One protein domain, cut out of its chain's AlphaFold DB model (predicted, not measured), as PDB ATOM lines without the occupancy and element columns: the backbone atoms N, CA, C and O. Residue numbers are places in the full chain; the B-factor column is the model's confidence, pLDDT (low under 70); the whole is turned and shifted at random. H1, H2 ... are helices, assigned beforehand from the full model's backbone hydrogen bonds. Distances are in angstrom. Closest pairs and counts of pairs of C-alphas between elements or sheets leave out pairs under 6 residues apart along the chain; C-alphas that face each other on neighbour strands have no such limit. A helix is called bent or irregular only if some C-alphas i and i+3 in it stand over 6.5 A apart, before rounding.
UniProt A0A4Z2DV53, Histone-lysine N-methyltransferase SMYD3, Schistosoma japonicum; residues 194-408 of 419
ATOM      1  N   GLY A 194     -35.975  34.155 -55.885       62.31
ATOM      2  CA  GLY A 194     -35.607  35.557 -55.600       62.31
ATOM      3  C   GLY A 194     -34.783  35.738 -54.323       62.31
ATOM      4  O   GLY A 194     -35.152  35.142 -53.317       62.31
ATOM      5  N   GLU A 195     -33.668  36.487 -54.390       52.28
ATOM      6  CA  GLU A 195     -32.571  36.495 -53.397       52.28
ATOM      7  C   GLU A 195     -33.026  36.112 -51.978       52.28
ATOM      8  O   GLU A 195     -33.929  36.731 -51.421       52.28
ATOM      9  N   THR A 196     -32.386  35.113 -51.356       50.38
ATOM     10  CA  THR A 196     -32.721  34.598 -50.007       50.38
ATOM     11  C   THR A 196     -32.745  35.662 -48.898       50.38
ATOM     12  O   THR A 196     -33.152  35.369 -47.781       50.38
ATOM     13  N   LYS A 197     -32.333  36.895 -49.209       46.47
ATOM     14  CA  LYS A 197     -32.318  38.082 -48.351       46.47
ATOM     15  C   LYS A 197     -33.622  38.884 -48.313       46.47
ATOM     16  O   LYS A 197     -33.656  39.915 -47.647       46.47
ATOM     17  N   VAL A 198     -34.675  38.498 -49.034       48.00
ATOM     18  CA  VAL A 198     -35.948  39.226 -48.923       48.00
ATOM     19  C   VAL A 198     -36.526  38.971 -47.531       48.00
ATOM     20  O   VAL A 198     -36.851  37.830 -47.203       48.00
ATOM     21  N   HIS A 199     -36.650  40.027 -46.716       55.41
ATOM     22  CA  HIS A 199     -37.479  39.988 -45.514       55.41
ATOM     23  C   HIS A 199     -38.835  39.423 -45.904       55.41
ATOM     24  O   HIS A 199     -39.526  39.996 -46.745       55.41
ATOM     25  N   VAL A 200     -39.179  38.272 -45.338       62.62
ATOM     26  CA  VAL A 200     -40.422  37.594 -45.674       62.62
ATOM     27  C   VAL A 200     -41.565  38.430 -45.116       62.62
ATOM     28  O   VAL A 200     -41.882  38.364 -43.932       62.62
ATOM     29  N   ASP A 201     -42.164  39.251 -45.971       75.94
ATOM     30  CA  ASP A 201     -43.473  39.814 -45.707       75.94
ATOM     31  C   ASP A 201     -44.563  38.785 -46.031       75.94
ATOM     32  O   ASP A 201     -44.346  37.737 -46.655       75.94
ATOM     33  N   ILE A 202     -45.768  39.088 -45.565       79.88
ATOM     34  CA  ILE A 202     -46.919  38.212 -45.738       79.88
ATOM     35  C   ILE A 202     -47.265  37.993 -47.212       79.88
ATOM     36  O   ILE A 202     -47.715  36.911 -47.582       79.88
ATOM     37  N   ASP A 203     -47.022  38.985 -48.069       79.31
ATOM     38  CA  ASP A 203     -47.365  38.916 -49.482       79.31
ATOM     39  C   ASP A 203     -46.429  37.967 -50.239       79.31
ATOM     40  O   ASP A 203     -46.886  37.142 -51.032       79.31
ATOM     41  N   THR A 204     -45.137  38.023 -49.929       79.69
ATOM     42  CA  THR A 204     -44.091  37.142 -50.454       79.69
ATOM     43  C   THR A 204     -44.303  35.703 -49.994       79.69
ATOM     44  O   THR A 204     -44.182  34.769 -50.791       79.69
ATOM     45  N   ALA A 205     -44.670  35.504 -48.726       83.38
ATOM     46  CA  ALA A 205     -44.984  34.183 -48.193       83.38
ATOM     47  C   ALA A 205     -46.235  33.571 -48.852       83.38
ATOM     48  O   ALA A 205     -46.253  32.381 -49.174       83.38
ATOM     49  N   LEU A 206     -47.267  34.380 -49.116       81.94
ATOM     50  CA  LEU A 206     -48.462  33.938 -49.838       81.94
ATOM     51  C   LEU A 206     -48.173  33.626 -51.310       81.94
ATOM     52  O   LEU A 206     -48.649  32.608 -51.819       81.94
ATOM     53  N   ASP A 207     -47.374  34.451 -51.988       81.56
ATOM     54  CA  ASP A 207     -46.941  34.182 -53.362       81.56
ATOM     55  C   ASP A 207     -46.149  32.858 -53.424       81.56
ATOM     56  O   ASP A 207     -46.438  32.009 -54.272       81.56
ATOM     57  N   ALA A 208     -45.249  32.602 -52.465       86.06
ATOM     58  CA  ALA A 208     -44.539  31.326 -52.347       86.06
ATOM     59  C   ALA A 208     -45.493  30.137 -52.116       86.06
ATOM     60  O   ALA A 208     -45.392  29.118 -52.800       86.06
ATOM     61  N   LEU A 209     -46.480  30.273 -51.230       86.69
ATOM     62  CA  LEU A 209     -47.491  29.239 -50.979       86.69
ATOM     63  C   LEU A 209     -48.294  28.884 -52.248       86.69
ATOM     64  O   LEU A 209     -48.559  27.705 -52.525       86.69
ATOM     65  N   ILE A 210     -48.642  29.883 -53.065       82.69
ATOM     66  CA  ILE A 210     -49.321  29.680 -54.354       82.69
ATOM     67  C   ILE A 210     -48.393  28.966 -55.345       82.69
ATOM     68  O   ILE A 210     -48.811  28.013 -56.008       82.69
ATOM     69  N   MET A 211     -47.135  29.399 -55.453       85.44
ATOM     70  CA  MET A 211     -46.149  28.787 -56.348       85.44
ATOM     71  C   MET A 211     -45.882  27.322 -55.990       85.44
ATOM     72  O   MET A 211     -45.927  26.462 -56.872       85.44
ATOM     73  N   TYR A 212     -45.690  27.024 -54.703       88.62
ATOM     74  CA  TYR A 212     -45.560  25.661 -54.194       88.62
ATOM     75  C   TYR A 212     -46.764  24.801 -54.591       88.62
ATOM     76  O   TYR A 212     -46.612  23.713 -55.150       88.62
ATOM     77  N   SER A 213     -47.975  25.321 -54.383       85.38
ATOM     78  CA  SER A 213     -49.202  24.602 -54.724       85.38
ATOM     79  C   SER A 213     -49.266  24.260 -56.213       85.38
ATOM     80  O   SER A 213     -49.706  23.174 -56.578       85.38
ATOM     81  N   ARG A 214     -48.771  25.136 -57.095       83.75
ATOM     82  CA  ARG A 214     -48.692  24.876 -58.545       83.75
ATOM     83  C   ARG A 214     -47.639  23.819 -58.919       83.75
ATOM     84  O   ARG A 214     -47.758  23.222 -59.989       83.75
ATOM     85  N   CYS A 215     -46.644  23.573 -58.065       86.69
ATOM     86  CA  CYS A 215     -45.658  22.499 -58.232       86.69
ATOM     87  C   CYS A 215     -46.207  21.126 -57.808       86.69
ATOM     88  O   CYS A 215     -45.673  20.100 -58.226       86.69
ATOM     89  N   CYS A 216     -47.263  21.095 -56.989       83.94
ATOM     90  CA  CYS A 216     -47.845  19.858 -56.479       83.94
ATOM     91  C   CYS A 216     -48.496  19.016 -57.599       83.94
ATOM     92  O   CYS A 216     -49.058  19.561 -58.557       83.94
ATOM     93  N   PRO A 217     -48.494  17.677 -57.471       75.06
ATOM     94  CA  PRO A 217     -49.075  16.771 -58.460       75.06
ATOM     95  C   PRO A 217     -50.613  16.803 -58.499       75.06
ATOM     96  O   PRO A 217     -51.209  16.237 -59.419       75.06
ATOM     97  N   THR A 218     -51.271  17.465 -57.543       72.94
ATOM     98  CA  THR A 218     -52.734  17.486 -57.426       72.94
ATOM     99  C   THR A 218     -53.425  18.065 -58.665       72.94
ATOM    100  O   THR A 218     -52.907  18.921 -59.388       72.94
ATOM    101  N   SER A 219     -54.640  17.581 -58.934       59.62
ATOM    102  CA  SER A 219     -55.482  18.069 -60.036       59.62
ATOM    103  C   SER A 219     -56.161  19.407 -59.712       59.62
ATOM    104  O   SER A 219     -56.470  20.178 -60.621       59.62
ATOM    105  N   LYS A 220     -56.339  19.708 -58.418       60.25
ATOM    106  CA  LYS A 220     -56.941  20.939 -57.885       60.25
ATOM    107  C   LYS A 220     -56.032  21.613 -56.836       60.25
ATOM    108  O   LYS A 220     -56.414  21.677 -55.672       60.25
ATOM    109  N   PRO A 221     -54.820  22.084 -57.190       62.69
ATOM    110  CA  PRO A 221     -54.038  22.931 -56.292       62.69
ATOM    111  C   PRO A 221     -54.791  24.221 -55.947       62.69
ATOM    112  O   PRO A 221     -55.858  24.487 -56.499       62.69
ATOM    113  N   ILE A 222     -54.206  25.047 -55.080       64.56
ATOM    114  CA  ILE A 222     -54.597  26.451 -54.887       64.56
ATOM    115  C   ILE A 222     -54.554  27.141 -56.262       64.56
ATOM    116  O   ILE A 222     -53.511  27.576 -56.748       64.56
ATOM    117  N   GLN A 223     -55.691  27.140 -56.954       55.97
ATOM    118  CA  GLN A 223     -55.877  27.672 -58.299       55.97
ATOM    119  C   GLN A 223     -56.720  28.926 -58.174       55.97
ATOM    120  O   GLN A 223     -57.746  28.865 -57.518       55.97
ATOM    121  N   ASN A 224     -56.360  29.996 -58.891       57.03
ATOM    122  CA  ASN A 224     -57.132  31.246 -59.034       57.03
ATOM    123  C   ASN A 224     -56.697  32.430 -58.156       57.03
ATOM    124  O   ASN A 224     -57.403  33.433 -58.138       57.03
ATOM    125  N   ILE A 225     -55.529  32.376 -57.507       61.44
ATOM    126  CA  ILE A 225     -54.899  33.598 -56.986       61.44
ATOM    127  C   ILE A 225     -53.864  34.104 -57.994       61.44
ATOM    128  O   ILE A 225     -52.980  33.354 -58.425       61.44
ATOM    129  N   GLN A 226     -53.999  35.378 -58.362       67.12
ATOM    130  CA  GLN A 226     -52.984  36.138 -59.083       67.12
ATOM    131  C   GLN A 226     -51.809  36.448 -58.149       67.12
ATOM    132  O   GLN A 226     -52.015  36.936 -57.038       67.12
ATOM    133  N   LEU A 227     -50.587  36.179 -58.608       69.50
ATOM    134  CA  LEU A 227     -49.375  36.533 -57.871       69.50
ATOM    135  C   LEU A 227     -49.204  38.057 -57.864       69.50
ATOM    136  O   LEU A 227     -49.344  38.705 -58.903       69.50
ATOM    137  N   THR A 228     -48.914  38.625 -56.696       64.31
ATOM    138  CA  THR A 228     -48.772  40.081 -56.530       64.31
ATOM    139  C   THR A 228     -47.423  40.592 -57.018       64.31
ATOM    140  O   THR A 228     -47.343  41.616 -57.693       64.31
ATOM    141  N   THR A 229     -46.361  39.850 -56.711       61.69
ATOM    142  CA  THR A 229     -44.970  40.235 -56.995       61.69
ATOM    143  C   THR A 229     -44.440  39.644 -58.300       61.69
ATOM    144  O   THR A 229     -43.365  40.008 -58.778       61.69
ATOM    145  N   VAL A 230     -45.212  38.752 -58.924       59.84
ATOM    146  CA  VAL A 230     -44.817  38.012 -60.120       59.84
ATOM    147  C   VAL A 230     -45.825  38.285 -61.225       59.84
ATOM    148  O   VAL A 230     -47.020  38.047 -61.054       59.84
ATOM    149  N   LYS A 231     -45.353  38.745 -62.392       59.53
ATOM    150  CA  LYS A 231     -46.188  38.769 -63.601       59.53
ATOM    151  C   LYS A 231     -46.586  37.329 -63.905       59.53
ATOM    152  O   LYS A 231     -45.752  36.561 -64.379       59.53
ATOM    153  N   ASP A 232     -47.829  36.964 -63.592       58.84
ATOM    154  CA  ASP A 232     -48.323  35.614 -63.838       58.84
ATOM    155  C   ASP A 232     -48.208  35.342 -65.342       58.84
ATOM    156  O   ASP A 232     -48.851  35.991 -66.172       58.84
ATOM    157  N   ILE A 233     -47.303  34.435 -65.693       57.19
ATOM    158  CA  ILE A 233     -47.121  33.977 -67.064       57.19
ATOM    159  C   ILE A 233     -48.478  33.413 -67.498       57.19
ATOM    160  O   ILE A 233     -49.104  32.669 -66.740       57.19
ATOM    161  N   GLN A 234     -48.965  33.812 -68.677       53.84
ATOM    162  CA  GLN A 234     -50.344  33.600 -69.133       53.84
ATOM    163  C   GLN A 234     -50.922  32.208 -68.764       53.84
ATOM    164  O   GLN A 234     -50.277  31.168 -68.905       53.84
ATOM    165  N   LEU A 235     -52.161  32.233 -68.253       50.47
ATOM    166  CA  LEU A 235     -52.785  31.300 -67.295       50.47
ATOM    167  C   LEU A 235     -52.919  29.807 -67.671       50.47
ATOM    168  O   LEU A 235     -53.280  29.016 -66.791       50.47
ATOM    169  N   GLU A 236     -52.658  29.399 -68.913       49.03
ATOM    170  CA  GLU A 236     -52.827  27.999 -69.348       49.03
ATOM    171  C   GLU A 236     -51.496  27.276 -69.583       49.03
ATOM    172  O   GLU A 236     -51.302  26.171 -69.071       49.03
ATOM    173  N   GLU A 237     -50.534  27.905 -70.261       52.50
ATOM    174  CA  GLU A 237     -49.216  27.303 -70.496       52.50
ATOM    175  C   GLU A 237     -48.368  27.271 -69.216       52.50
ATOM    176  O   GLU A 237     -47.694  26.269 -68.939       52.50
ATOM    177  N   SER A 238     -48.476  28.307 -68.374       58.81
ATOM    178  CA  SER A 238     -47.645  28.500 -67.178       58.81
ATOM    179  C   SER A 238     -47.794  27.401 -66.129       58.81
ATOM    180  O   SER A 238     -46.804  26.971 -65.538       58.81
ATOM    181  N   ARG A 239     -49.004  26.857 -65.942       65.44
ATOM    182  CA  ARG A 239     -49.271  25.774 -64.973       65.44
ATOM    183  C   ARG A 239     -48.403  24.545 -65.226       65.44
ATOM    184  O   ARG A 239     -47.995  23.868 -64.288       65.44
ATOM    185  N   SER A 240     -48.118  24.257 -66.493       72.06
ATOM    186  CA  SER A 240     -47.294  23.108 -66.861       72.06
ATOM    187  C   SER A 240     -45.801  23.313 -66.604       72.06
ATOM    188  O   SER A 240     -45.092  22.320 -66.462       72.06
ATOM    189  N   TYR A 241     -45.337  24.564 -66.502       85.69
ATOM    190  CA  TYR A 241     -43.949  24.875 -66.170       85.69
ATOM    191  C   TYR A 241     -43.677  24.766 -64.669       85.69
ATOM    192  O   TYR A 241     -42.652  24.215 -64.296       85.69
ATOM    193  N   TYR A 242     -44.594  25.207 -63.796       86.12
ATOM    194  CA  TYR A 242     -44.413  25.046 -62.340       86.12
ATOM    195  C   TYR A 242     -44.244  23.575 -61.940       86.12
ATOM    196  O   TYR A 242     -43.389  23.245 -61.122       86.12
ATOM    197  N   LYS A 243     -44.985  22.668 -62.592       86.50
ATOM    198  CA  LYS A 243     -44.849  21.220 -62.379       86.50
ATOM    199  C   LYS A 243     -43.454  20.680 -62.693       86.50
ATOM    200  O   LYS A 243     -43.088  19.666 -62.113       86.50
ATOM    201  N   LEU A 244     -42.666  21.354 -63.539       89.00
ATOM    202  CA  LEU A 244     -41.282  20.954 -63.814       89.00
ATOM    203  C   LEU A 244     -40.409  20.982 -62.562       89.00
ATOM    204  O   LEU A 244     -39.478  20.194 -62.444       89.00
ATOM    205  N   PHE A 245     -40.712  21.876 -61.625       90.06
ATOM    206  CA  PHE A 245     -39.928  22.059 -60.411       90.06
ATOM    207  C   PHE A 245     -40.368  21.132 -59.279       90.06
ATOM    208  O   PHE A 245     -39.670  21.069 -58.274       90.06
ATOM    209  N   GLY A 246     -41.475  20.396 -59.432       87.81
ATOM    210  CA  GLY A 246     -42.072  19.540 -58.400       87.81
ATOM    211  C   GLY A 246     -41.258  18.299 -58.010       87.81
ATOM    212  O   GLY A 246     -41.769  17.448 -57.293       87.81
ATOM    213  N   HIS A 247     -40.010  18.161 -58.463       87.31
ATOM    214  CA  HIS A 247     -39.134  17.069 -58.043       87.31
ATOM    215  C   HIS A 247     -38.880  17.119 -56.525       87.31
ATOM    216  O   HIS A 247     -38.706  18.198 -55.957       87.31
ATOM    217  N   LYS A 248     -38.812  15.958 -55.860       85.62
ATOM    218  CA  LYS A 248     -38.626  15.867 -54.396       85.62
ATOM    219  C   LYS A 248     -37.343  16.537 -53.896       85.62
ATOM    220  O   LYS A 248     -37.319  17.117 -52.818       85.62
ATOM    221  N   ASP A 249     -36.292  16.477 -54.711       90.75
ATOM    222  CA  ASP A 249     -34.970  17.017 -54.387       90.75
ATOM    223  C   ASP A 249     -34.781  18.446 -54.906       90.75
ATOM    224  O   ASP A 249     -33.700  19.014 -54.779       90.75
ATOM    225  N   SER A 250     -35.816  19.041 -55.502       91.50
ATOM    226  CA  SER A 250     -35.738  20.364 -56.114       91.50
ATOM    227  C   SER A 250     -35.358  21.433 -55.093       91.50
ATOM    228  O   SER A 250     -36.132  21.766 -54.193       91.50
ATOM    229  N   LEU A 251     -34.183  22.036 -55.285       92.25
ATOM    230  CA  LEU A 251     -33.735  23.189 -54.501       92.25
ATOM    231  C   LEU A 251     -34.711  24.366 -54.641       92.25
ATOM    232  O   LEU A 251     -34.948  25.096 -53.683       92.25
ATOM    233  N   HIS A 252     -35.301  24.547 -55.826       90.50
ATOM    234  CA  HIS A 252     -36.253  25.626 -56.097       90.50
ATOM    235  C   HIS A 252     -37.512  25.494 -55.234       90.50
ATOM    236  O   HIS A 252     -37.979  26.477 -54.658       90.50
ATOM    237  N   VAL A 253     -38.034  24.273 -55.099       90.12
ATOM    238  CA  VAL A 253     -39.168  23.997 -54.211       90.12
ATOM    239  C   VAL A 253     -38.758  24.169 -52.756       90.12
ATOM    240  O   VAL A 253     -39.494  24.814 -52.019       90.12
ATOM    241  N   ALA A 254     -37.589  23.674 -52.344       91.38
ATOM    242  CA  ALA A 254     -37.113  23.828 -50.968       91.38
ATOM    243  C   ALA A 254     -37.019  25.305 -50.545       91.38
ATOM    244  O   ALA A 254     -37.520  25.683 -49.488       91.38
ATOM    245  N   ARG A 255     -36.477  26.165 -51.416       89.06
ATOM    246  CA  ARG A 255     -36.426  27.624 -51.213       89.06
ATOM    247  C   ARG A 255     -37.808  28.251 -51.128       89.06
ATOM    248  O   ARG A 255     -38.049  29.115 -50.291       89.06
ATOM    249  N   CYS A 256     -38.718  27.819 -51.996       89.00
ATOM    250  CA  CYS A 256     -40.110  28.240 -51.955       89.00
ATOM    251  C   CYS A 256     -40.759  27.872 -50.610       89.00
ATOM    252  O   CYS A 256     -41.386  28.727 -49.994       89.00
ATOM    253  N   CYS A 257     -40.517  26.655 -50.107       90.44
ATOM    254  CA  CYS A 257     -41.014  26.202 -48.809       90.44
ATOM    255  C   CYS A 257     -40.461  27.040 -47.649       90.44
ATOM    256  O   CYS A 257     -41.229  27.492 -46.805       90.44
ATOM    257  N   SER A 258     -39.157  27.335 -47.662       88.19
ATOM    258  CA  SER A 258     -38.506  28.122 -46.608       88.19
ATOM    259  C   SER A 258     -39.109  29.519 -46.437       88.19
ATOM    260  O   SER A 258     -39.150  30.024 -45.317       88.19
ATOM    261  N   ARG A 259     -39.642  30.135 -47.503       84.56
ATOM    262  CA  ARG A 259     -40.324  31.443 -47.423       84.56
ATOM    263  C   ARG A 259     -41.695  31.380 -46.753       84.56
ATOM    264  O   ARG A 259     -42.229  32.411 -46.369       84.56
ATOM    265  N   VAL A 260     -42.283  30.197 -46.619       85.25
ATOM    266  CA  VAL A 260     -43.605  30.024 -46.003       85.25
ATOM    267  C   VAL A 260     -43.496  29.865 -44.485       85.25
ATOM    268  O   VAL A 260     -44.484  30.093 -43.796       85.25
ATOM    269  N   GLN A 261     -42.308  29.578 -43.938       81.94
ATOM    270  CA  GLN A 261     -42.105  29.391 -42.492       81.94
ATOM    271  C   GLN A 261     -42.594  30.570 -41.644       81.94
ATOM    272  O   GLN A 261     -43.101  30.367 -40.545       81.94
ATOM    273  N   PHE A 262     -42.498  31.799 -42.161       77.62
ATOM    274  CA  PHE A 262     -43.028  32.988 -41.489       77.62
ATOM    275  C   PHE A 262     -44.539  32.890 -41.212       77.62
ATOM    276  O   PHE A 262     -45.024  33.405 -40.209       77.62
ATOM    277  N   LEU A 263     -45.300  32.180 -42.051       82.31
ATOM    278  CA  LEU A 263     -46.736  31.996 -41.834       82.31
ATOM    279  C   LEU A 263     -47.042  31.179 -40.576       82.31
ATOM    280  O   LEU A 263     -48.140  31.308 -40.043       82.31
ATOM    281  N   HIS A 264     -46.091  30.392 -40.059       83.25
ATOM    282  CA  HIS A 264     -46.299  29.614 -38.837       83.25
ATOM    283  C   HIS A 264     -46.538  30.483 -37.599       83.25
ATOM    284  O   HIS A 264     -47.085  29.999 -36.613       83.25
ATOM    285  N   THR A 265     -46.128  31.755 -37.631       79.69
ATOM    286  CA  THR A 265     -46.293  32.683 -36.506       79.69
ATOM    287  C   THR A 265     -47.560  33.533 -36.605       79.69
ATOM    288  O   THR A 265     -47.793  34.377 -35.743       79.69
ATOM    289  N   ILE A 266     -48.368  33.367 -37.657       82.69
ATOM    290  CA  ILE A 266     -49.575  34.166 -37.898       82.69
ATOM    291  C   ILE A 266     -50.810  33.309 -37.612       82.69
ATOM    292  O   ILE A 266     -50.878  32.145 -37.997       82.69
ATOM    293  N   SER A 267     -51.826  33.891 -36.965       85.75
ATOM    294  CA  SER A 267     -53.082  33.176 -36.721       85.75
ATOM    295  C   SER A 267     -53.752  32.754 -38.036       85.75
ATOM    296  O   SER A 267     -53.781  33.509 -39.013       85.75
ATOM    297  N   ILE A 268     -54.338  31.552 -38.057       85.50
ATOM    298  CA  ILE A 268     -54.943  31.003 -39.274       85.50
ATOM    299  C   ILE A 268     -56.141  31.839 -39.717       85.50
ATOM    300  O   ILE A 268     -56.371  31.969 -40.910       85.50
ATOM    301  N   ASP A 269     -56.859  32.462 -38.780       85.81
ATOM    302  CA  ASP A 269     -57.962  33.373 -39.081       85.81
ATOM    303  C   ASP A 269     -57.477  34.607 -39.835       85.81
ATOM    304  O   ASP A 269     -58.037  34.956 -40.870       85.81
ATOM    305  N   SER A 270     -56.381  35.219 -39.374       86.38
ATOM    306  CA  SER A 270     -55.786  36.369 -40.058       86.38
ATOM    307  C   SER A 270     -55.244  35.985 -41.431       86.38
ATOM    308  O   SER A 270     -55.500  36.690 -42.406       86.38
ATOM    309  N   LEU A 271     -54.550  34.846 -41.542       83.81
ATOM    310  CA  LEU A 271     -54.091  34.332 -42.835       83.81
ATOM    311  C   LEU A 271     -55.260  34.076 -43.783       83.81
ATOM    312  O   LEU A 271     -55.218  34.487 -44.940       83.81
ATOM    313  N   PHE A 272     -56.314  33.433 -43.289       83.44
ATOM    314  CA  PHE A 272     -57.502  33.113 -44.062       83.44
ATOM    315  C   PHE A 272     -58.214  34.372 -44.554       83.44
ATOM    316  O   PHE A 272     -58.583  34.451 -45.723       83.44
ATOM    317  N   ASP A 273     -58.350  35.390 -43.705       83.00
ATOM    318  CA  ASP A 273     -58.930  36.678 -44.080       83.00
ATOM    319  C   ASP A 273     -58.097  37.400 -45.141       83.00
ATOM    320  O   ASP A 273     -58.652  37.995 -46.064       83.00
ATOM    321  N   ILE A 274     -56.769  37.345 -45.044       80.81
ATOM    322  CA  ILE A 274     -55.864  37.966 -46.020       80.81
ATOM    323  C   ILE A 274     -55.943  37.242 -47.362       80.81
ATOM    324  O   ILE A 274     -56.084  37.893 -48.401       80.81
ATOM    325  N   VAL A 275     -55.926  35.907 -47.339       77.44
ATOM    326  CA  VAL A 275     -56.148  35.080 -48.526       77.44
ATOM    327  C   VAL A 275     -57.494  35.451 -49.147       77.44
ATOM    328  O   VAL A 275     -57.513  35.890 -50.290       77.44
ATOM    329  N   ASN A 276     -58.590  35.446 -48.383       75.56
ATOM    330  CA  ASN A 276     -59.921  35.814 -48.876       75.56
ATOM    331  C   ASN A 276     -60.008  37.246 -49.422       75.56
ATOM    332  O   ASN A 276     -60.686  37.483 -50.422       75.56
ATOM    333  N   LYS A 277     -59.314  38.220 -48.825       73.88
ATOM    334  CA  LYS A 277     -59.254  39.594 -49.355       73.88
ATOM    335  C   LYS A 277     -58.592  39.645 -50.731       73.88
ATOM    336  O   LYS A 277     -59.076  40.367 -51.601       73.88
ATOM    337  N   ARG A 278     -57.570  38.817 -50.988       70.19
ATOM    338  CA  ARG A 278     -56.985  38.666 -52.336       70.19
ATOM    339  C   ARG A 278     -57.983  38.095 -53.358       70.19
ATOM    340  O   ARG A 278     -57.792  38.284 -54.560       70.19
ATOM    341  N   HIS A 279     -59.067  37.443 -52.921       61.28
ATOM    342  CA  HIS A 279     -60.101  36.926 -53.827       61.28
ATOM    343  C   HIS A 279     -60.970  38.036 -54.412       61.28
ATOM    344  O   HIS A 279     -61.442  37.879 -55.532       61.28
ATOM    345  N   GLN A 280     -61.189  39.152 -53.699       51.16
ATOM    346  CA  GLN A 280     -62.119  40.200 -54.154       51.16
ATOM    347  C   GLN A 280     -61.719  40.813 -55.508       51.16
ATOM    348  O   GLN A 280     -62.572  41.341 -56.217       51.16
ATOM    349  N   TYR A 281     -60.448  40.682 -55.898       52.53
ATOM    350  CA  TYR A 281     -59.910  41.172 -57.166       52.53
ATOM    351  C   TYR A 281     -59.806  40.093 -58.266       52.53
ATOM    352  O   TYR A 281     -59.572  40.434 -59.423       52.53
ATOM    353  N   ASN A 282     -60.004  38.804 -57.948       54.84
ATOM    354  CA  ASN A 282     -59.932  37.697 -58.911       54.84
ATOM    355  C   ASN A 282     -61.339  37.213 -59.306       54.84
ATOM    356  O   ASN A 282     -62.083  36.666 -58.499       54.84
ATOM    357  N   VAL A 283     -61.693  37.346 -60.591       50.06
ATOM    358  CA  VAL A 283     -63.008  36.962 -61.164       50.06
ATOM    359  C   VAL A 283     -63.314  35.454 -61.016       50.06
ATOM    360  O   VAL A 283     -64.464  35.028 -61.128       50.06
ATOM    361  N   LYS A 284     -62.304  34.625 -60.723       55.62
ATOM    362  CA  LYS A 284     -62.456  33.197 -60.415       55.62
ATOM    363  C   LYS A 284     -62.389  32.991 -58.901       55.62
ATOM    364  O   LYS A 284     -61.336  33.196 -58.306       55.62
ATOM    365  N   ARG A 285     -63.497  32.555 -58.292       53.84
ATOM    366  CA  ARG A 285     -63.565  32.215 -56.860       53.84
ATOM    367  C   ARG A 285     -62.500  31.164 -56.531       53.84
ATOM    368  O   ARG A 285     -62.498  30.076 -57.107       53.84
ATOM    369  N   LEU A 286     -61.580  31.502 -55.635       56.94
ATOM    370  CA  LEU A 286     -60.763  30.517 -54.941       56.94
ATOM    371  C   LEU A 286     -61.610  29.983 -53.775       56.94
ATOM    372  O   LEU A 286     -62.099  30.759 -52.958       56.94
ATOM    373  N   GLU A 287     -61.824  28.673 -53.725       63.53
ATOM    374  CA  GLU A 287     -62.512  27.998 -52.620       63.53
ATOM    375  C   GLU A 287     -61.472  27.170 -51.869       63.53
ATOM    376  O   GLU A 287     -61.143  26.054 -52.266       63.53
ATOM    377  N   ILE A 288     -60.897  27.749 -50.817       76.31
ATOM    378  CA  ILE A 288     -59.999  27.044 -49.899       76.31
ATOM    379  C   ILE A 288     -60.631  27.098 -48.520       76.31
ATOM    380  O   ILE A 288     -61.044  28.166 -48.080       76.31
ATOM    381  N   SER A 289     -60.725  25.952 -47.847       85.00
ATOM    382  CA  SER A 289     -61.093  25.893 -46.431       85.00
ATOM    383  C   SER A 289     -59.880  26.185 -45.545       85.00
ATOM    384  O   SER A 289     -58.739  25.952 -45.952       85.00
ATOM    385  N   LYS A 290     -60.113  26.640 -44.307       85.81
ATOM    386  CA  LYS A 290     -59.041  26.788 -43.305       85.81
ATOM    387  C   LYS A 290     -58.256  25.485 -43.130       85.81
ATOM    388  O   LYS A 290     -57.031  25.525 -43.139       85.81
ATOM    389  N   ASP A 291     -58.940  24.344 -43.098       87.44
ATOM    390  CA  ASP A 291     -58.295  23.030 -42.986       87.44
ATOM    391  C   ASP A 291     -57.393  22.712 -44.177       87.44
ATOM    392  O   ASP A 291     -56.267  22.258 -43.997       87.44
ATOM    393  N   THR A 292     -57.838  23.025 -45.399       86.88
ATOM    394  CA  THR A 292     -56.994  22.869 -46.593       86.88
ATOM    395  C   THR A 292     -55.743  23.740 -46.489       86.88
ATOM    396  O   THR A 292     -54.649  23.279 -46.806       86.88
ATOM    397  N   LEU A 293     -55.882  24.988 -46.026       87.50
ATOM    398  CA  LEU A 293     -54.749  25.897 -45.858       87.50
ATOM    399  C   LEU A 293     -53.749  25.367 -44.818       87.50
ATOM    400  O   LEU A 293     -52.551  25.327 -45.094       87.50
ATOM    401  N   VAL A 294     -54.237  24.898 -43.666       90.25
ATOM    402  CA  VAL A 294     -53.416  24.259 -42.625       90.25
ATOM    403  C   VAL A 294     -52.692  23.033 -43.186       90.25
ATOM    404  O   VAL A 294     -51.478  22.913 -43.033       90.25
ATOM    405  N   ASN A 295     -53.403  22.155 -43.897       90.62
ATOM    406  CA  ASN A 295     -52.828  20.943 -44.480       90.62
ATOM    407  C   ASN A 295     -51.724  21.258 -45.506       90.62
ATOM    408  O   ASN A 295     -50.697  20.578 -45.531       90.62
ATOM    409  N   VAL A 296     -51.894  22.307 -46.320       90.06
ATOM    410  CA  VAL A 296     -50.872  22.766 -47.278       90.06
ATOM    411  C   VAL A 296     -49.637  23.312 -46.558       90.06
ATOM    412  O   VAL A 296     -48.524  22.957 -46.939       90.06
ATOM    413  N   ILE A 297     -49.804  24.120 -45.508       91.50
ATOM    414  CA  ILE A 297     -48.682  24.658 -44.718       91.50
ATOM    415  C   ILE A 297     -47.873  23.523 -44.064       91.50
ATOM    416  O   ILE A 297     -46.638  23.521 -44.116       91.50
ATOM    417  N   ILE A 298     -48.553  22.503 -43.527       92.38
ATOM    418  CA  ILE A 298     -47.892  21.310 -42.980       92.38
ATOM    419  C   ILE A 298     -47.135  20.563 -44.088       92.38
ATOM    420  O   ILE A 298     -45.966  20.223 -43.911       92.38
ATOM    421  N   ALA A 299     -47.753  20.340 -45.253       92.44
ATOM    422  CA  ALA A 299     -47.115  19.650 -46.376       92.44
ATOM    423  C   ALA A 299     -45.844  20.370 -46.867       92.44
ATOM    424  O   ALA A 299     -44.812  19.729 -47.077       92.44
ATOM    425  N   ILE A 300     -45.891  21.701 -46.983       92.62
ATOM    426  CA  ILE A 300     -44.742  22.552 -47.333       92.62
ATOM    427  C   ILE A 300     -43.582  22.328 -46.358       92.62
ATOM    428  O   ILE A 300     -42.440  22.110 -46.770       92.62
ATOM    429  N   SER A 301     -43.890  22.315 -45.065       92.94
ATOM    430  CA  SER A 301     -42.905  22.118 -44.004       92.94
ATOM    431  C   SER A 301     -42.257  20.735 -44.036       92.94
ATOM    432  O   SER A 301     -41.047  20.602 -43.854       92.94
ATOM    433  N   LEU A 302     -43.046  19.690 -44.310       93.00
ATOM    434  CA  LEU A 302     -42.540  18.322 -44.459       93.00
ATOM    435  C   LEU A 302     -41.623  18.181 -45.681       93.00
ATOM    436  O   LEU A 302     -40.618  17.469 -45.622       93.00
ATOM    437  N   ASN A 303     -41.942  18.879 -46.770       92.06
ATOM    438  CA  ASN A 303     -41.114  18.925 -47.969       92.06
ATOM    439  C   ASN A 303     -39.767  19.614 -47.718       92.06
ATOM    440  O   ASN A 303     -38.725  19.100 -48.129       92.06
ATOM    441  N   GLU A 304     -39.759  20.737 -46.998       92.50
ATOM    442  CA  GLU A 304     -38.508  21.385 -46.603       92.50
ATOM    443  C   GLU A 304     -37.682  20.510 -45.656       92.50
ATOM    444  O   GLU A 304     -36.473  20.363 -45.845       92.50
ATOM    445  N   TYR A 305     -38.331  19.883 -44.671       92.81
ATOM    446  CA  TYR A 305     -37.687  18.952 -43.748       92.81
ATOM    447  C   TYR A 305     -37.002  17.802 -44.497       92.81
ATOM    448  O   TYR A 305     -35.824  17.519 -44.257       92.81
ATOM    449  N   TYR A 306     -37.708  17.173 -45.443       91.75
ATOM    450  CA  TYR A 306     -37.142  16.135 -46.305       91.75
ATOM    451  C   TYR A 306     -35.902  16.645 -47.041       91.75
ATOM    452  O   TYR A 306     -34.850  16.003 -47.028       91.75
ATOM    453  N   TRP A 307     -36.005  17.824 -47.652       92.38
ATOM    454  CA  TRP A 307     -34.914  18.374 -48.436       92.38
ATOM    455  C   TRP A 307     -33.685  18.689 -47.574       92.38
ATOM    456  O   TRP A 307     -32.577  18.285 -47.921       92.38
ATOM    457  N   ARG A 308     -33.862  19.338 -46.414       91.25
ATOM    458  CA  ARG A 308     -32.762  19.661 -45.484       91.25
ATOM    459  C   ARG A 308     -32.065  18.409 -44.965       91.25
ATOM    460  O   ARG A 308     -30.840  18.338 -44.984       91.25
ATOM    461  N   THR A 309     -32.836  17.402 -44.561       90.62
ATOM    462  CA  THR A 309     -32.287  16.134 -44.052       90.62
ATOM    463  C   THR A 309     -31.629  15.281 -45.135       90.62
ATOM    464  O   THR A 309     -30.773  14.462 -44.821       90.62
ATOM    465  N   THR A 310     -31.962  15.501 -46.406       90.69
ATOM    466  CA  THR A 310     -31.322  14.804 -47.531       90.69
ATOM    467  C   THR A 310     -30.077  15.541 -48.028       90.69
ATOM    468  O   THR A 310     -29.055  14.918 -48.310       90.69
ATOM    469  N   TRP A 311     -30.140  16.871 -48.136       91.50
ATOM    470  CA  TRP A 311     -29.165  17.660 -48.895       91.50
ATOM    471  C   TRP A 311     -28.314  18.624 -48.073       91.50
ATOM    472  O   TRP A 311     -27.352  19.144 -48.643       91.50
ATOM    473  N   LEU A 312     -28.653  18.884 -46.802       87.62
ATOM    474  CA  LEU A 312     -28.008  19.864 -45.911       87.62
ATOM    475  C   LEU A 312     -27.922  19.387 -44.448       87.62
ATOM    476  O   LEU A 312     -28.287  20.102 -43.516       87.62
ATOM    477  N   LEU A 313     -27.391  18.188 -44.219       82.56
ATOM    478  CA  LEU A 313     -27.236  17.631 -42.865       82.56
ATOM    479  C   LEU A 313     -26.397  18.503 -41.914       82.56
ATOM    480  O   LEU A 313     -26.575  18.429 -40.697       82.56
ATOM    481  N   SER A 314     -25.498  19.328 -42.456       82.31
ATOM    482  CA  SER A 314     -24.652  20.246 -41.690       82.31
ATOM    483  C   SER A 314     -25.393  21.479 -41.170       82.31
ATOM    484  O   SER A 314     -24.904  22.099 -40.235       82.31
ATOM    485  N   ASP A 315     -26.561  21.836 -41.717       85.81
ATOM    486  CA  ASP A 315     -27.342  23.025 -41.335       85.81
ATOM    487  C   ASP A 315     -28.358  22.710 -40.222       85.81
ATOM    488  O   ASP A 315     -29.583  22.785 -40.361       85.81
ATOM    489  N   ARG A 316     -27.815  22.233 -39.102       88.56
ATOM    490  CA  ARG A 316     -28.600  21.706 -37.979       88.56
ATOM    491  C   ARG A 316     -29.422  22.784 -37.269       88.56
ATOM    492  O   ARG A 316     -30.543  22.480 -36.883       88.56
ATOM    493  N   LEU A 317     -28.932  24.017 -37.120       88.12
ATOM    494  CA  LEU A 317     -29.683  25.081 -36.446       88.12
ATOM    495  C   LEU A 317     -30.989  25.379 -37.171       88.12
ATOM    496  O   LEU A 317     -32.048  25.374 -36.546       88.12
ATOM    497  N   GLN A 318     -30.922  25.575 -38.489       88.25
ATOM    498  CA  GLN A 318     -32.106  25.858 -39.291       88.25
ATOM    499  C   GLN A 318     -33.065  24.660 -39.315       88.25
ATOM    500  O   GLN A 318     -34.281  24.840 -39.311       88.25
ATOM    501  N   LEU A 319     -32.539  23.428 -39.275       91.12
ATOM    502  CA  LEU A 319     -33.358  22.226 -39.097       91.12
ATOM    503  C   LEU A 319     -34.099  22.233 -37.749       91.12
ATOM    504  O   LEU A 319     -35.291  21.934 -37.713       91.12
ATOM    505  N   GLY A 320     -33.421  22.599 -36.656       91.31
ATOM    506  CA  GLY A 320     -34.036  22.733 -35.333       91.31
ATOM    507  C   GLY A 320     -35.104  23.826 -35.291       91.31
ATOM    508  O   GLY A 320     -36.177  23.609 -34.736       91.31
ATOM    509  N   GLN A 321     -34.849  24.973 -35.925       89.44
ATOM    510  CA  GLN A 321     -35.805  26.082 -36.024       89.44
ATOM    511  C   GLN A 321     -37.046  25.714 -36.843       89.44
ATOM    512  O   GLN A 321     -38.163  25.975 -36.395       89.44
ATOM    513  N   LEU A 322     -36.873  25.056 -37.996       91.44
ATOM    514  CA  LEU A 322     -37.987  24.498 -38.768       91.44
ATOM    515  C   LEU A 322     -38.797  23.531 -37.899       91.44
ATOM    516  O   LEU A 322     -40.019  23.646 -37.821       91.44
ATOM    517  N   ALA A 323     -38.118  22.609 -37.211       93.06
ATOM    518  CA  ALA A 323     -38.775  21.613 -36.379       93.06
ATOM    519  C   ALA A 323     -39.606  22.257 -35.252       93.06
ATOM    520  O   ALA A 323     -40.776  21.920 -35.064       93.06
ATOM    521  N   TYR A 324     -39.025  23.245 -34.569       91.75
ATOM    522  CA  TYR A 324     -39.681  24.026 -33.522       91.75
ATOM    523  C   TYR A 324     -40.902  24.787 -34.046       91.75
ATOM    524  O   TYR A 324     -41.972  24.757 -33.436       91.75
ATOM    525  N   SER A 325     -40.743  25.455 -35.189       90.06
ATOM    526  CA  SER A 325     -41.783  26.269 -35.814       90.06
ATOM    527  C   SER A 325     -43.004  25.427 -36.191       90.06
ATOM    528  O   SER A 325     -44.133  25.790 -35.873       90.06
ATOM    529  N   VAL A 326     -42.780  24.249 -36.776       92.06
ATOM    530  CA  VAL A 326     -43.854  23.328 -37.171       92.06
ATOM    531  C   VAL A 326     -44.522  22.687 -35.960       92.06
ATOM    532  O   VAL A 326     -45.745  22.624 -35.916       92.06
ATOM    533  N   ALA A 327     -43.756  22.239 -34.958       92.38
ATOM    534  CA  ALA A 327     -44.334  21.692 -33.729       92.38
ATOM    535  C   ALA A 327     -45.232  22.728 -33.032       92.38
ATOM    536  O   ALA A 327     -46.363  22.421 -32.659       92.38
ATOM    537  N   SER A 328     -44.764  23.976 -32.948       89.75
ATOM    538  CA  SER A 328     -45.539  25.097 -32.406       89.75
ATOM    539  C   SER A 328     -46.802  25.365 -33.229       89.75
ATOM    540  O   SER A 328     -47.877  25.529 -32.661       89.75
ATOM    541  N   PHE A 329     -46.695  25.355 -34.562       91.19
ATOM    542  CA  PHE A 329     -47.832  25.527 -35.467       91.19
ATOM    543  C   PHE A 329     -48.897  24.440 -35.265       91.19
ATOM    544  O   PHE A 329     -50.083  24.748 -35.163       91.19
ATOM    545  N   LEU A 330     -48.489  23.171 -35.154       91.31
ATOM    546  CA  LEU A 330     -49.412  22.061 -34.905       91.31
ATOM    547  C   LEU A 330     -50.161  22.244 -33.580       91.31
ATOM    548  O   LEU A 330     -51.384  22.150 -33.564       91.31
ATOM    549  N   LEU A 331     -49.444  22.554 -32.497       89.06
ATOM    550  CA  LEU A 331     -50.041  22.764 -31.172       89.06
ATOM    551  C   LEU A 331     -50.977  23.971 -31.125       89.06
ATOM    552  O   LEU A 331     -51.979  23.950 -30.418       89.06
ATOM    553  N   TYR A 332     -50.658  25.021 -31.877       87.69
ATOM    554  CA  TYR A 332     -51.451  26.243 -31.882       87.69
ATOM    555  C   TYR A 332     -52.721  26.127 -32.742       87.69
ATOM    556  O   TYR A 332     -53.745  26.722 -32.411       87.69
ATOM    557  N   HIS A 333     -52.678  25.378 -33.850       85.44
ATOM    558  CA  HIS A 333     -53.779  25.338 -34.823       85.44
ATOM    559  C   HIS A 333     -54.622  24.063 -34.807       85.44
ATOM    560  O   HIS A 333     -55.707  24.060 -35.390       85.44
ATOM    561  N   ILE A 334     -54.156  22.988 -34.175       84.56
ATOM    562  CA  ILE A 334     -54.906  21.736 -34.061       84.56
ATOM    563  C   ILE A 334     -55.405  21.617 -32.625       84.56
ATOM    564  O   ILE A 334     -54.698  21.143 -31.741       84.56
ATOM    565  N   SER A 335     -56.631  22.085 -32.403       77.44
ATOM    566  CA  SER A 335     -57.275  22.082 -31.086       77.44
ATOM    567  C   SER A 335     -57.939  20.750 -30.735       77.44
ATOM    568  O   SER A 335     -58.064  20.422 -29.557       77.44
ATOM    569  N   ASP A 336     -58.369  19.981 -31.738       82.50
ATOM    570  CA  ASP A 336     -58.938  18.654 -31.525       82.50
ATOM    571  C   ASP A 336     -57.823  17.608 -31.416       82.50
ATOM    572  O   ASP A 336     -57.064  17.358 -32.352       82.50
ATOM    573  N   ILE A 337     -57.737  16.978 -30.250       79.06
ATOM    574  CA  ILE A 337     -56.748  15.945 -29.946       79.06
ATOM    575  C   ILE A 337     -56.903  14.735 -30.876       79.06
ATOM    576  O   ILE A 337     -55.903  14.107 -31.241       79.06
ATOM    577  N   ASP A 338     -58.128  14.407 -31.289       84.00
ATOM    578  CA  ASP A 338     -58.382  13.252 -32.149       84.00
ATOM    579  C   ASP A 338     -57.795  13.459 -33.558       84.00
ATOM    580  O   ASP A 338     -57.380  12.498 -34.215       84.00
ATOM    581  N   GLU A 339     -57.607  14.711 -33.985       86.38
ATOM    582  CA  GLU A 339     -56.968  15.052 -35.260       86.38
ATOM    583  C   GLU A 339     -55.475  14.706 -35.288       86.38
ATOM    584  O   GLU A 339     -54.945  14.337 -36.340       86.38
ATOM    585  N   PHE A 340     -54.794  14.703 -34.135       87.06
ATOM    586  CA  PHE A 340     -53.421  14.192 -34.055       87.06
ATOM    587  C   PHE A 340     -53.338  12.692 -34.357       87.06
ATOM    588  O   PHE A 340     -52.291  12.212 -34.795       87.06
ATOM    589  N   ARG A 341     -54.434  11.952 -34.166       83.12
ATOM    590  CA  ARG A 341     -54.536  10.503 -34.407       83.12
ATOM    591  C   ARG A 341     -55.136  10.170 -35.773       83.12
ATOM    592  O   ARG A 341     -55.110   9.014 -36.190       83.12
ATOM    593  N   ASN A 342     -55.657  11.168 -36.477       86.31
ATOM    594  CA  ASN A 342     -56.419  10.983 -37.699       86.31
ATOM    595  C   ASN A 342     -55.502  10.678 -38.902       86.31
ATOM    596  O   ASN A 342     -54.915  11.567 -39.526       86.31
ATOM    597  N   SER A 343     -55.409   9.397 -39.273       86.75
ATOM    598  CA  SER A 343     -54.657   8.955 -40.456       86.75
ATOM    599  C   SER A 343     -55.249   9.480 -41.766       86.75
ATOM    600  O   SER A 343     -54.515   9.680 -42.734       86.75
ATOM    601  N   ASN A 344     -56.562   9.732 -41.820       89.75
ATOM    602  CA  ASN A 344     -57.202  10.280 -43.017       89.75
ATOM    603  C   ASN A 344     -56.755  11.720 -43.255       89.75
ATOM    604  O   ASN A 344     -56.369  12.042 -44.377       89.75
ATOM    605  N   ARG A 345     -56.676  12.545 -42.206       89.56
ATOM    606  CA  ARG A 345     -56.097  13.890 -42.318       89.56
ATOM    607  C   ARG A 345     -54.647  13.849 -42.784       89.56
ATOM    608  O   ARG A 345     -54.258  14.612 -43.665       89.56
ATOM    609  N   MET A 346     -53.841  12.926 -42.258       90.00
ATOM    610  CA  MET A 346     -52.466  12.768 -42.735       90.00
ATOM    611  C   MET A 346     -52.413  12.355 -44.217       90.00
ATOM    612  O   MET A 346     -51.552  12.831 -44.957       90.00
ATOM    613  N   ASN A 347     -53.345  11.521 -44.688       88.81
ATOM    614  CA  ASN A 347     -53.471  11.184 -46.109       88.81
ATOM    615  C   ASN A 347     -53.870  12.399 -46.964       88.81
ATOM    616  O   ASN A 347     -53.346  12.566 -48.064       88.81
ATOM    617  N   GLU A 348     -54.736  13.279 -46.459       89.25
ATOM    618  CA  GLU A 348     -55.057  14.547 -47.124       89.25
ATOM    619  C   GLU A 348     -53.824  15.447 -47.247       89.25
ATOM    620  O   GLU A 348     -53.542  15.951 -48.332       89.25
ATOM    621  N   ILE A 349     -53.036  15.583 -46.179       90.62
ATOM    622  CA  ILE A 349     -51.770  16.334 -46.192       90.62
ATOM    623  C   ILE A 349     -50.798  15.739 -47.213       90.62
ATOM    624  O   ILE A 349     -50.200  16.474 -48.000       90.62
ATOM    625  N   LYS A 350     -50.680  14.406 -47.261       88.38
ATOM    626  CA  LYS A 350     -49.821  13.698 -48.226       88.38
ATOM    627  C   LYS A 350     -50.203  13.988 -49.678       88.38
ATOM    628  O   LYS A 350     -49.316  14.020 -50.526       88.38
ATOM    629  N   ASN A 351     -51.473  14.277 -49.971       87.50
ATOM    630  CA  ASN A 351     -51.882  14.680 -51.318       87.50
ATOM    631  C   ASN A 351     -51.261  16.021 -51.743       87.50
ATOM    632  O   ASN A 351     -51.084  16.247 -52.934       87.50
ATOM    633  N   HIS A 352     -50.905  16.897 -50.799       88.62
ATOM    634  CA  HIS A 352     -50.294  18.206 -51.061       88.62
ATOM    635  C   HIS A 352     -48.757  18.190 -51.086       88.62
ATOM    636  O   HIS A 352     -48.133  19.247 -51.206       88.62
ATOM    637  N   LEU A 353     -48.125  17.021 -50.982       89.19
ATOM    638  CA  LEU A 353     -46.679  16.891 -51.146       89.19
ATOM    639  C   LEU A 353     -46.307  16.895 -52.629       89.19
ATOM    640  O   LEU A 353     -47.030  16.371 -53.476       89.19
ATOM    641  N   THR A 354     -45.150  17.467 -52.956       85.31
ATOM    642  CA  THR A 354     -44.656  17.504 -54.346       85.31
ATOM    643  C   THR A 354     -44.217  16.134 -54.864       85.31
ATOM    644  O   THR A 354     -44.125  15.936 -56.072       85.31
ATOM    645  N   PHE A 355     -44.006  15.166 -53.975       77.56
ATOM    646  CA  PHE A 355     -43.592  13.814 -54.318       77.56
ATOM    647  C   PHE A 355     -44.473  12.757 -53.665       77.56
ATOM    648  O   PHE A 355     -45.069  12.975 -52.611       77.56
ATOM    649  N   VAL A 356     -44.518  11.577 -54.290       65.44
ATOM    650  CA  VAL A 356     -45.182  10.412 -53.704       65.44
ATOM    651  C   VAL A 356     -44.387   9.994 -52.474       65.44
ATOM    652  O   VAL A 356     -43.236   9.565 -52.572       65.44
ATOM    653  N   TYR A 357     -45.009  10.174 -51.315       55.62
ATOM    654  CA  TYR A 357     -44.446   9.851 -50.017       55.62
ATOM    655  C   TYR A 357     -44.007   8.381 -49.976       55.62
ATOM    656  O   TYR A 357     -44.831   7.485 -50.138       55.62
ATOM    657  N   ASN A 358     -42.707   8.136 -49.796       47.97
ATOM    658  CA  ASN A 358     -42.131   6.794 -49.725       47.97
ATOM    659  C   ASN A 358     -41.497   6.578 -48.339       47.97
ATOM    660  O   ASN A 358     -41.025   7.528 -47.719       47.97
ATOM    661  N   THR A 359     -41.499   5.328 -47.876       45.47
ATOM    662  CA  THR A 359     -41.342   4.800 -46.496       45.47
ATOM    663  C   THR A 359     -40.246   5.354 -45.562       45.47
ATOM    664  O   THR A 359     -40.251   5.016 -44.383       45.47
ATOM    665  N   TYR A 360     -39.317   6.202 -46.012       42.25
ATOM    666  CA  TYR A 360     -38.137   6.612 -45.232       42.25
ATOM    667  C   TYR A 360     -38.409   7.609 -44.089       42.25
ATOM    668  O   TYR A 360     -37.627   7.659 -43.147       42.25
ATOM    669  N   ASN A 361     -39.510   8.366 -44.135       54.91
ATOM    670  CA  ASN A 361     -39.887   9.354 -43.109       54.91
ATOM    671  C   ASN A 361     -41.294   9.076 -42.557       54.91
ATOM    672  O   ASN A 361     -42.085  10.000 -42.472       54.91
ATOM    673  N   ASN A 362     -41.638   7.816 -42.276       60.62
ATOM    674  CA  ASN A 362     -43.013   7.322 -42.122       60.62
ATOM    675  C   ASN A 362     -43.851   8.019 -41.017       60.62
ATOM    676  O   ASN A 362     -43.953   7.534 -39.893       60.62
ATOM    677  N   PHE A 363     -44.477   9.156 -41.338       78.38
ATOM    678  CA  PHE A 363     -45.474   9.801 -40.488       78.38
ATOM    679  C   PHE A 363     -46.863   9.261 -40.836       78.38
ATOM    680  O   PHE A 363     -47.436   9.558 -41.893       78.38
ATOM    681  N   ASP A 364     -47.397   8.444 -39.935       81.81
ATOM    682  CA  ASP A 364     -48.722   7.834 -40.090       81.81
ATOM    683  C   ASP A 364     -49.857   8.767 -39.634       81.81
ATOM    684  O   ASP A 364     -50.971   8.691 -40.149       81.81
ATOM    685  N   CYS A 365     -49.560   9.699 -38.725       88.75
ATOM    686  CA  CYS A 365     -50.485  10.709 -38.221       88.75
ATOM    687  C   CYS A 365     -49.736  11.987 -37.805       88.75
ATOM    688  O   CYS A 365     -48.503  12.005 -37.710       88.75
ATOM    689  N   LEU A 366     -50.482  13.057 -37.524       90.69
ATOM    690  CA  LEU A 366     -49.916  14.336 -37.084       90.69
ATOM    691  C   LEU A 366     -49.247  14.250 -35.705       90.69
ATOM    692  O   LEU A 366     -48.298  14.986 -35.449       90.69
ATOM    693  N   GLY A 367     -49.672  13.317 -34.850       89.69
ATOM    694  CA  GLY A 367     -49.020  13.035 -33.571       89.69
ATOM    695  C   GLY A 367     -47.570  12.573 -33.739       89.69
ATOM    696  O   GLY A 367     -46.691  13.080 -33.047       89.69
ATOM    697  N   HIS A 368     -47.287  11.691 -34.706       87.69
ATOM    698  CA  HIS A 368     -45.909  11.277 -35.010       87.69
ATOM    699  C   HIS A 368     -45.064  12.437 -35.549       87.69
ATOM    700  O   HIS A 368     -43.894  12.556 -35.190       87.69
ATOM    701  N   VAL A 369     -45.650  13.316 -36.375       90.75
ATOM    702  CA  VAL A 369     -44.964  14.535 -36.835       90.75
ATOM    703  C   VAL A 369     -44.596  15.403 -35.633       90.75
ATOM    704  O   VAL A 369     -43.434  15.773 -35.487       90.75
ATOM    705  N   LEU A 370     -45.561  15.677 -34.750       92.31
ATOM    706  CA  LEU A 370     -45.362  16.494 -33.557       92.31
ATOM    707  C   LEU A 370     -44.264  15.926 -32.651       92.31
ATOM    708  O   LEU A 370     -43.360  16.669 -32.276       92.31
ATOM    709  N   CYS A 371     -44.302  14.631 -32.330       90.12
ATOM    710  CA  CYS A 371     -43.311  13.996 -31.455       90.12
ATOM    711  C   CYS A 371     -41.909  14.060 -32.073       90.12
ATOM    712  O   CYS A 371     -40.967  14.545 -31.439       90.12
ATOM    713  N   LYS A 372     -41.787  13.689 -33.355       90.06
ATOM    714  CA  LYS A 372     -40.506  13.710 -34.065       90.06
ATOM    715  C   LYS A 372     -39.913  15.112 -34.141       90.06
ATOM    716  O   LYS A 372     -38.725  15.304 -33.887       90.06
ATOM    717  N   PHE A 373     -40.730  16.094 -34.509       92.88
ATOM    718  CA  PHE A 373     -40.286  17.476 -34.655       92.88
ATOM    719  C   PHE A 373     -39.963  18.097 -33.292       92.88
ATOM    720  O   PHE A 373     -38.965  18.803 -33.179       92.88
ATOM    721  N   SER A 374     -40.716  17.762 -32.241       93.25
ATOM    722  CA  SER A 374     -40.408  18.164 -30.862       93.25
ATOM    723  C   SER A 374     -39.065  17.607 -30.395       93.25
ATOM    724  O   SER A 374     -38.259  18.344 -29.830       93.25
ATOM    725  N   SER A 375     -38.796  16.333 -30.689       91.94
ATOM    726  CA  SER A 375     -37.529  15.664 -30.386       91.94
ATOM    727  C   SER A 375     -36.345  16.361 -31.070       91.94
ATOM    728  O   SER A 375     -35.418  16.816 -30.399       91.94
ATOM    729  N   ILE A 376     -36.432  16.580 -32.389       91.81
ATOM    730  CA  ILE A 376     -35.397  17.276 -33.173       91.81
ATOM    731  C   ILE A 376     -35.182  18.710 -32.680       91.81
ATOM    732  O   ILE A 376     -34.041  19.129 -32.485       91.81
ATOM    733  N   ALA A 377     -36.266  19.466 -32.486       92.88
ATOM    734  CA  ALA A 377     -36.207  20.843 -32.014       92.88
ATOM    735  C   ALA A 377     -35.519  20.924 -30.651       92.88
ATOM    736  O   ALA A 377     -34.602  21.722 -30.468       92.88
ATOM    737  N   TYR A 378     -35.920  20.072 -29.710       91.88
ATOM    738  CA  TYR A 378     -35.348  20.060 -28.375       91.88
ATOM    739  C   TYR A 378     -33.870  19.669 -28.390       91.88
ATOM    740  O   TYR A 378     -33.055  20.368 -27.791       91.88
ATOM    741  N   ASP A 379     -33.492  18.605 -29.096       90.06
ATOM    742  CA  ASP A 379     -32.102  18.134 -29.127       90.06
ATOM    743  C   ASP A 379     -31.142  19.174 -29.716       90.06
ATOM    744  O   ASP A 379     -30.004  19.301 -29.271       90.06
ATOM    745  N   ILE A 380     -31.605  19.938 -30.705       89.69
ATOM    746  CA  ILE A 380     -30.789  20.937 -31.399       89.69
ATOM    747  C   ILE A 380     -30.794  22.286 -30.667       89.69
ATOM    748  O   ILE A 380     -29.761  22.951 -30.604       89.69
ATOM    749  N   LEU A 381     -31.944  22.723 -30.147       90.62
ATOM    750  CA  LEU A 381     -32.115  24.081 -29.622       90.62
ATOM    751  C   LEU A 381     -31.978  24.170 -28.099       90.62
ATOM    752  O   LEU A 381     -31.619  25.238 -27.604       90.62
ATOM    753  N   SER A 382     -32.219  23.091 -27.342       89.81
ATOM    754  CA  SER A 382     -32.096  23.121 -25.874       89.81
ATOM    755  C   SER A 382     -30.709  23.554 -25.377       89.81
ATOM    756  O   SER A 382     -30.683  24.392 -24.469       89.81
ATOM    757  N   PRO A 383     -29.571  23.149 -25.992       88.81
ATOM    758  CA  PRO A 383     -28.249  23.618 -25.567       88.81
ATOM    759  C   PRO A 383     -28.034  25.121 -25.787       88.81
ATOM    760  O   PRO A 383     -27.087  25.695 -25.266       88.81
ATOM    761  N   LEU A 384     -28.898  25.765 -26.577       87.44
ATOM    762  CA  LEU A 384     -28.799  27.173 -26.955       87.44
ATOM    763  C   LEU A 384     -29.773  28.069 -26.172       87.44
ATOM    764  O   LEU A 384     -29.778  29.287 -26.360       87.44
ATOM    765  N   THR A 385     -30.605  27.487 -25.302       85.12
ATOM    766  CA  THR A 385     -31.648  28.210 -24.550       85.12
ATOM    767  C   THR A 385     -31.098  29.272 -23.612       85.12
ATOM    768  O   THR A 385     -31.709  30.332 -23.484       85.12
ATOM    769  N   GLU A 386     -29.916  29.051 -23.035       82.06
ATOM    770  CA  GLU A 386     -29.237  30.040 -22.187       82.06
ATOM    771  C   GLU A 386     -28.912  31.344 -22.941       82.06
ATOM    772  O   GLU A 386     -28.878  32.418 -22.347       82.06
ATOM    773  N   TYR A 387     -28.778  31.273 -24.269       80.94
ATOM    774  CA  TYR A 387     -28.508  32.415 -25.145       80.94
ATOM    775  C   TYR A 387     -29.771  32.991 -25.804       80.94
ATOM    776  O   TYR A 387     -29.707  34.030 -26.478       80.94
ATOM    777  N   ARG A 388     -30.915  32.309 -25.655       76.12
ATOM    778  CA  ARG A 388     -32.202  32.586 -26.312       76.12
ATOM    779  C   ARG A 388     -33.363  32.257 -25.368       76.12
ATOM    780  O   ARG A 388     -34.052  31.254 -25.537       76.12
ATOM    781  N   PHE A 389     -33.631  33.150 -24.416       64.50
ATOM    782  CA  PHE A 389     -34.659  32.948 -23.384       64.50
ATOM    783  C   PHE A 389     -36.055  32.603 -23.944       64.50
ATOM    784  O   PHE A 389     -36.748  31.748 -23.402       64.50
ATOM    785  N   ASN A 390     -36.443  33.183 -25.086       68.06
ATOM    786  CA  ASN A 390     -37.732  32.896 -25.732       68.06
ATOM    787  C   ASN A 390     -37.889  31.421 -26.154       68.06
ATOM    788  O   ASN A 390     -39.009  30.920 -26.211       68.06
ATOM    789  N   TRP A 391     -36.791  30.708 -26.435       75.06
ATOM    790  CA  TRP A 391     -36.847  29.277 -26.750       75.06
ATOM    791  C   TRP A 391     -37.083  28.430 -25.508       75.06
ATOM    792  O   TRP A 391     -37.700  27.377 -25.608       75.06
ATOM    793  N   GLN A 392     -36.639  28.884 -24.336       71.81
ATOM    794  CA  GLN A 392     -36.750  28.115 -23.102       71.81
ATOM    795  C   GLN A 392     -38.212  27.818 -22.748       71.81
ATOM    796  O   GLN A 392     -38.553  26.679 -22.440       71.81
ATOM    797  N   GLN A 393     -39.093  28.819 -22.858       74.75
ATOM    798  CA  GLN A 393     -40.517  28.635 -22.579       74.75
ATOM    799  C   GLN A 393     -41.176  27.670 -23.575       74.75
ATOM    800  O   GLN A 393     -41.876  26.754 -23.155       74.75
ATOM    801  N   GLY A 394     -40.929  27.843 -24.877       78.25
ATOM    802  CA  GLY A 394     -41.516  26.979 -25.904       78.25
ATOM    803  C   GLY A 394     -40.994  25.542 -25.851       78.25
ATOM    804  O   GLY A 394     -41.761  24.594 -25.998       78.25
ATOM    805  N   LEU A 395     -39.699  25.357 -25.582       83.75
ATOM    806  CA  LEU A 395     -39.091  24.030 -25.498       83.75
ATOM    807  C   LEU A 395     -39.577  23.228 -24.293       83.75
ATOM    808  O   LEU A 395     -39.670  22.011 -24.414       83.75
ATOM    809  N   ASN A 396     -39.944  23.869 -23.177       82.56
ATOM    810  CA  ASN A 396     -40.552  23.169 -22.040       82.56
ATOM    811  C   ASN A 396     -41.842  22.443 -22.444       82.56
ATOM    812  O   ASN A 396     -42.050  21.301 -22.040       82.56
ATOM    813  N   THR A 397     -42.666  23.058 -23.297       81.69
ATOM    814  CA  THR A 397     -43.858  22.409 -23.860       81.69
ATOM    815  C   THR A 397     -43.480  21.229 -24.759       81.69
ATOM    816  O   THR A 397     -44.127  20.184 -24.724       81.69
ATOM    817  N   LEU A 398     -42.398  21.350 -25.535       85.31
ATOM    818  CA  LEU A 398     -41.945  20.287 -26.441       85.31
ATOM    819  C   LEU A 398     -41.291  19.094 -25.721       85.31
ATOM    820  O   LEU A 398     -41.319  17.991 -26.266       85.31
ATOM    821  N   VAL A 399     -40.743  19.269 -24.507       85.00
ATOM    822  CA  VAL A 399     -40.169  18.170 -23.691       85.00
ATOM    823  C   VAL A 399     -41.164  17.031 -23.528       85.00
ATOM    824  O   VAL A 399     -40.804  15.864 -23.681       85.00
ATOM    825  N   TYR A 400     -42.417  17.378 -23.240       83.12
ATOM    826  CA  TYR A 400     -43.480  16.410 -23.038       83.12
ATOM    827  C   TYR A 400     -43.694  15.540 -24.292       83.12
ATOM    828  O   TYR A 400     -43.657  14.315 -24.207       83.12
ATOM    829  N   TYR A 401     -43.806  16.148 -25.477       83.38
ATOM    830  CA  TYR A 401     -44.002  15.412 -26.733       83.38
ATOM    831  C   TYR A 401     -42.751  14.663 -27.202       83.38
ATOM    832  O   TYR A 401     -42.861  13.617 -27.836       83.38
ATOM    833  N   LYS A 402     -41.554  15.156 -26.868       80.81
ATOM    834  CA  LYS A 402     -40.304  14.419 -27.091       80.81
ATOM    835  C   LYS A 402     -40.293  13.092 -26.325       80.81
ATOM    836  O   LYS A 402     -39.859  12.089 -26.884       80.81
ATOM    837  N   ALA A 403     -40.746  13.072 -25.068       74.75
ATOM    838  CA  ALA A 403     -40.764  11.848 -24.260       74.75
ATOM    839  C   ALA A 403     -41.613  10.740 -24.914       74.75
ATOM    840  O   ALA A 403     -41.227   9.573 -24.903       74.75
ATOM    841  N   GLN A 404     -42.695  11.131 -25.587       72.94
ATOM    842  CA  GLN A 404     -43.602  10.231 -26.304       72.94
ATOM    843  C   GLN A 404     -42.985   9.620 -27.585       72.94
ATOM    844  O   GLN A 404     -43.452   8.584 -28.050       72.94
ATOM    845  N   ASP A 405     -41.923  10.215 -28.153       65.94
ATOM    846  CA  ASP A 405     -41.184   9.673 -29.316       65.94
ATOM    847  C   ASP A 405     -40.284   8.476 -28.928       65.94
ATOM    848  O   ASP A 405     -39.982   7.618 -29.756       65.94
ATOM    849  N   ILE A 406     -39.842   8.407 -27.663       53.16
ATOM    850  CA  ILE A 406     -38.808   7.470 -27.180       53.16
ATOM    851  C   ILE A 406     -39.407   6.148 -26.667       53.16
ATOM    852  O   ILE A 406     -38.758   5.106 -26.755       53.16
ATOM    853  N   GLU A 407     -40.647   6.148 -26.172       47.22
ATOM    854  CA  GLU A 407     -41.271   4.963 -25.553       47.22
ATOM    855  C   GLU A 407     -41.801   3.920 -26.551       47.22
ATOM    856  O   GLU A 407     -42.322   2.877 -26.145       47.22
ATOM    857  N   GLY A 408     -41.672   4.155 -27.863       46.38
ATOM    858  CA  GLY A 408     -42.031   3.186 -28.906       46.38
ATOM    859  C   GLY A 408     -43.474   2.659 -28.848       46.38
ATOM    860  O   GLY A 408     -43.789   1.674 -29.514       46.38
TER     861      GLY A 408
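What this domain is: This is residues 194 to 408 of the 419 residues of the protein "Histone-lysine N-methyltransferase SMYD3" of Schistosoma japonicum (UniProt A0A4Z2DV53). A compact helical body is built round the long helix H6, which runs through the middle with H7 folded back beside it as a hairpin; at one end of the longest axis a second hairpin, H10 and H11, crosses H7 on the side away from H6, and toward the other end H1 and H3 pack on H6, with H2 beyond H1. H5 and H9 each pack near the first residues of H6. The printed part has 215 residues with eleven named helices, H1 to H11 in order, and no named strand; its class is all helix. It is compact, with a radius of gyration of the C-alphas of 17.2 A and spans of 51 by 37 by 32 A.

Where its parts are: After residues 194 to 201, H1 covers residues 202 to 215, 20.1 A from first to last C-alpha, beginning with C-alpha 202 at (-46.919, 38.212, -45.738). Residues 216 to 237 hold no named element, then come H2, residues 238 to 245, H3, residues 251 to 258, and H4, residues 261 to 265. H5 is residues 268 to 279, 16.5 A long. H6 is residues 290 to 311, 31.7 A, from C-alpha 290 at (-59.041, 26.788, -43.305). H7 is residues 316 to 333, 25.6 A. H8, residues 337 to 341, and H9, residues 343 to 351, are shorter. H10 is residues 366 to 387, 30.5 A; it is irregular, with C-alphas 383 and 386 7.3 A apart, and has a kink of 48 degrees near residue 381. H11 is residues 389 to 406, 26.1 A, with a kink of 48 degrees near residue 397, and ends with C-alpha 406 at (-38.808, 7.470, -27.180).

How they stand to each other: H6 is the hub, touching five other helices. H6 and H7 form a hairpin at a shallow tilt of 16 degrees, opposite ways, with the closest C-alphas, those of Arg 308 and Leu 319, 6.9 A apart. H3 touches residues 300 to 307 of H6 at a steep tilt of 51 degrees, closest at Ala 254 and Glu 304, 5.2 A between C-alphas. H1 only just touches H6, with 3 pairs of C-alphas within 8 A, the closest being Tyr 212 and Ile 300 at 7.6 A. H1 touches H2 with residues 211 to 215, about perpendicular at 84 degrees, the closest C-alphas being those of Cys 215 and Lys 243 at 4.4 A. H5 touches H6 at Phe 272 and Lys 290, their closest C-alphas, 6.6 A apart; H9 touches it at Asn 295 and Ile 349, 5.0 A. H4 touches H7, closest at the C-alphas of His 264 and Phe 329, 5.5 A. H7 touches H10 at a steep tilt of 55 degrees, closest at the C-alphas of Gly 320 and Ala 377, 4.4 A. H10 and H11 form a hairpin at a steep tilt of 41 degrees, closest at the C-alphas of Ser 375 and Lys 402, 4.5 A. H8 touches H10 at residues 366 to 367, the C-alphas of Phe 340 and Gly 367 being closest at 4.6 A. H6 and H10 are apart. In H1, H3, H5, H6, H7 and H9 each O i to N i+4 pair is within hydrogen-bond range; the counts are 14 of 18 in H10, and 1 of 4 in H2, 0 of 1 in H4, 0 of 1 in H8 and 6 of 14 in H11, where O i to N i+3 pairs give 3 of 5, 2 of 2, 2 of 2 and 12 of 15.

The domain as a whole: The C-alphas of Gln 234 and Glu 407 are the two farthest apart, at 52.9 A. The printed part has no cut. The links H1 to H2 and H9 to H10 are long. Mean pLDDT of the printed part is 79.3; 50 residues are under 70, among them 219 to 239 and 279 to 287.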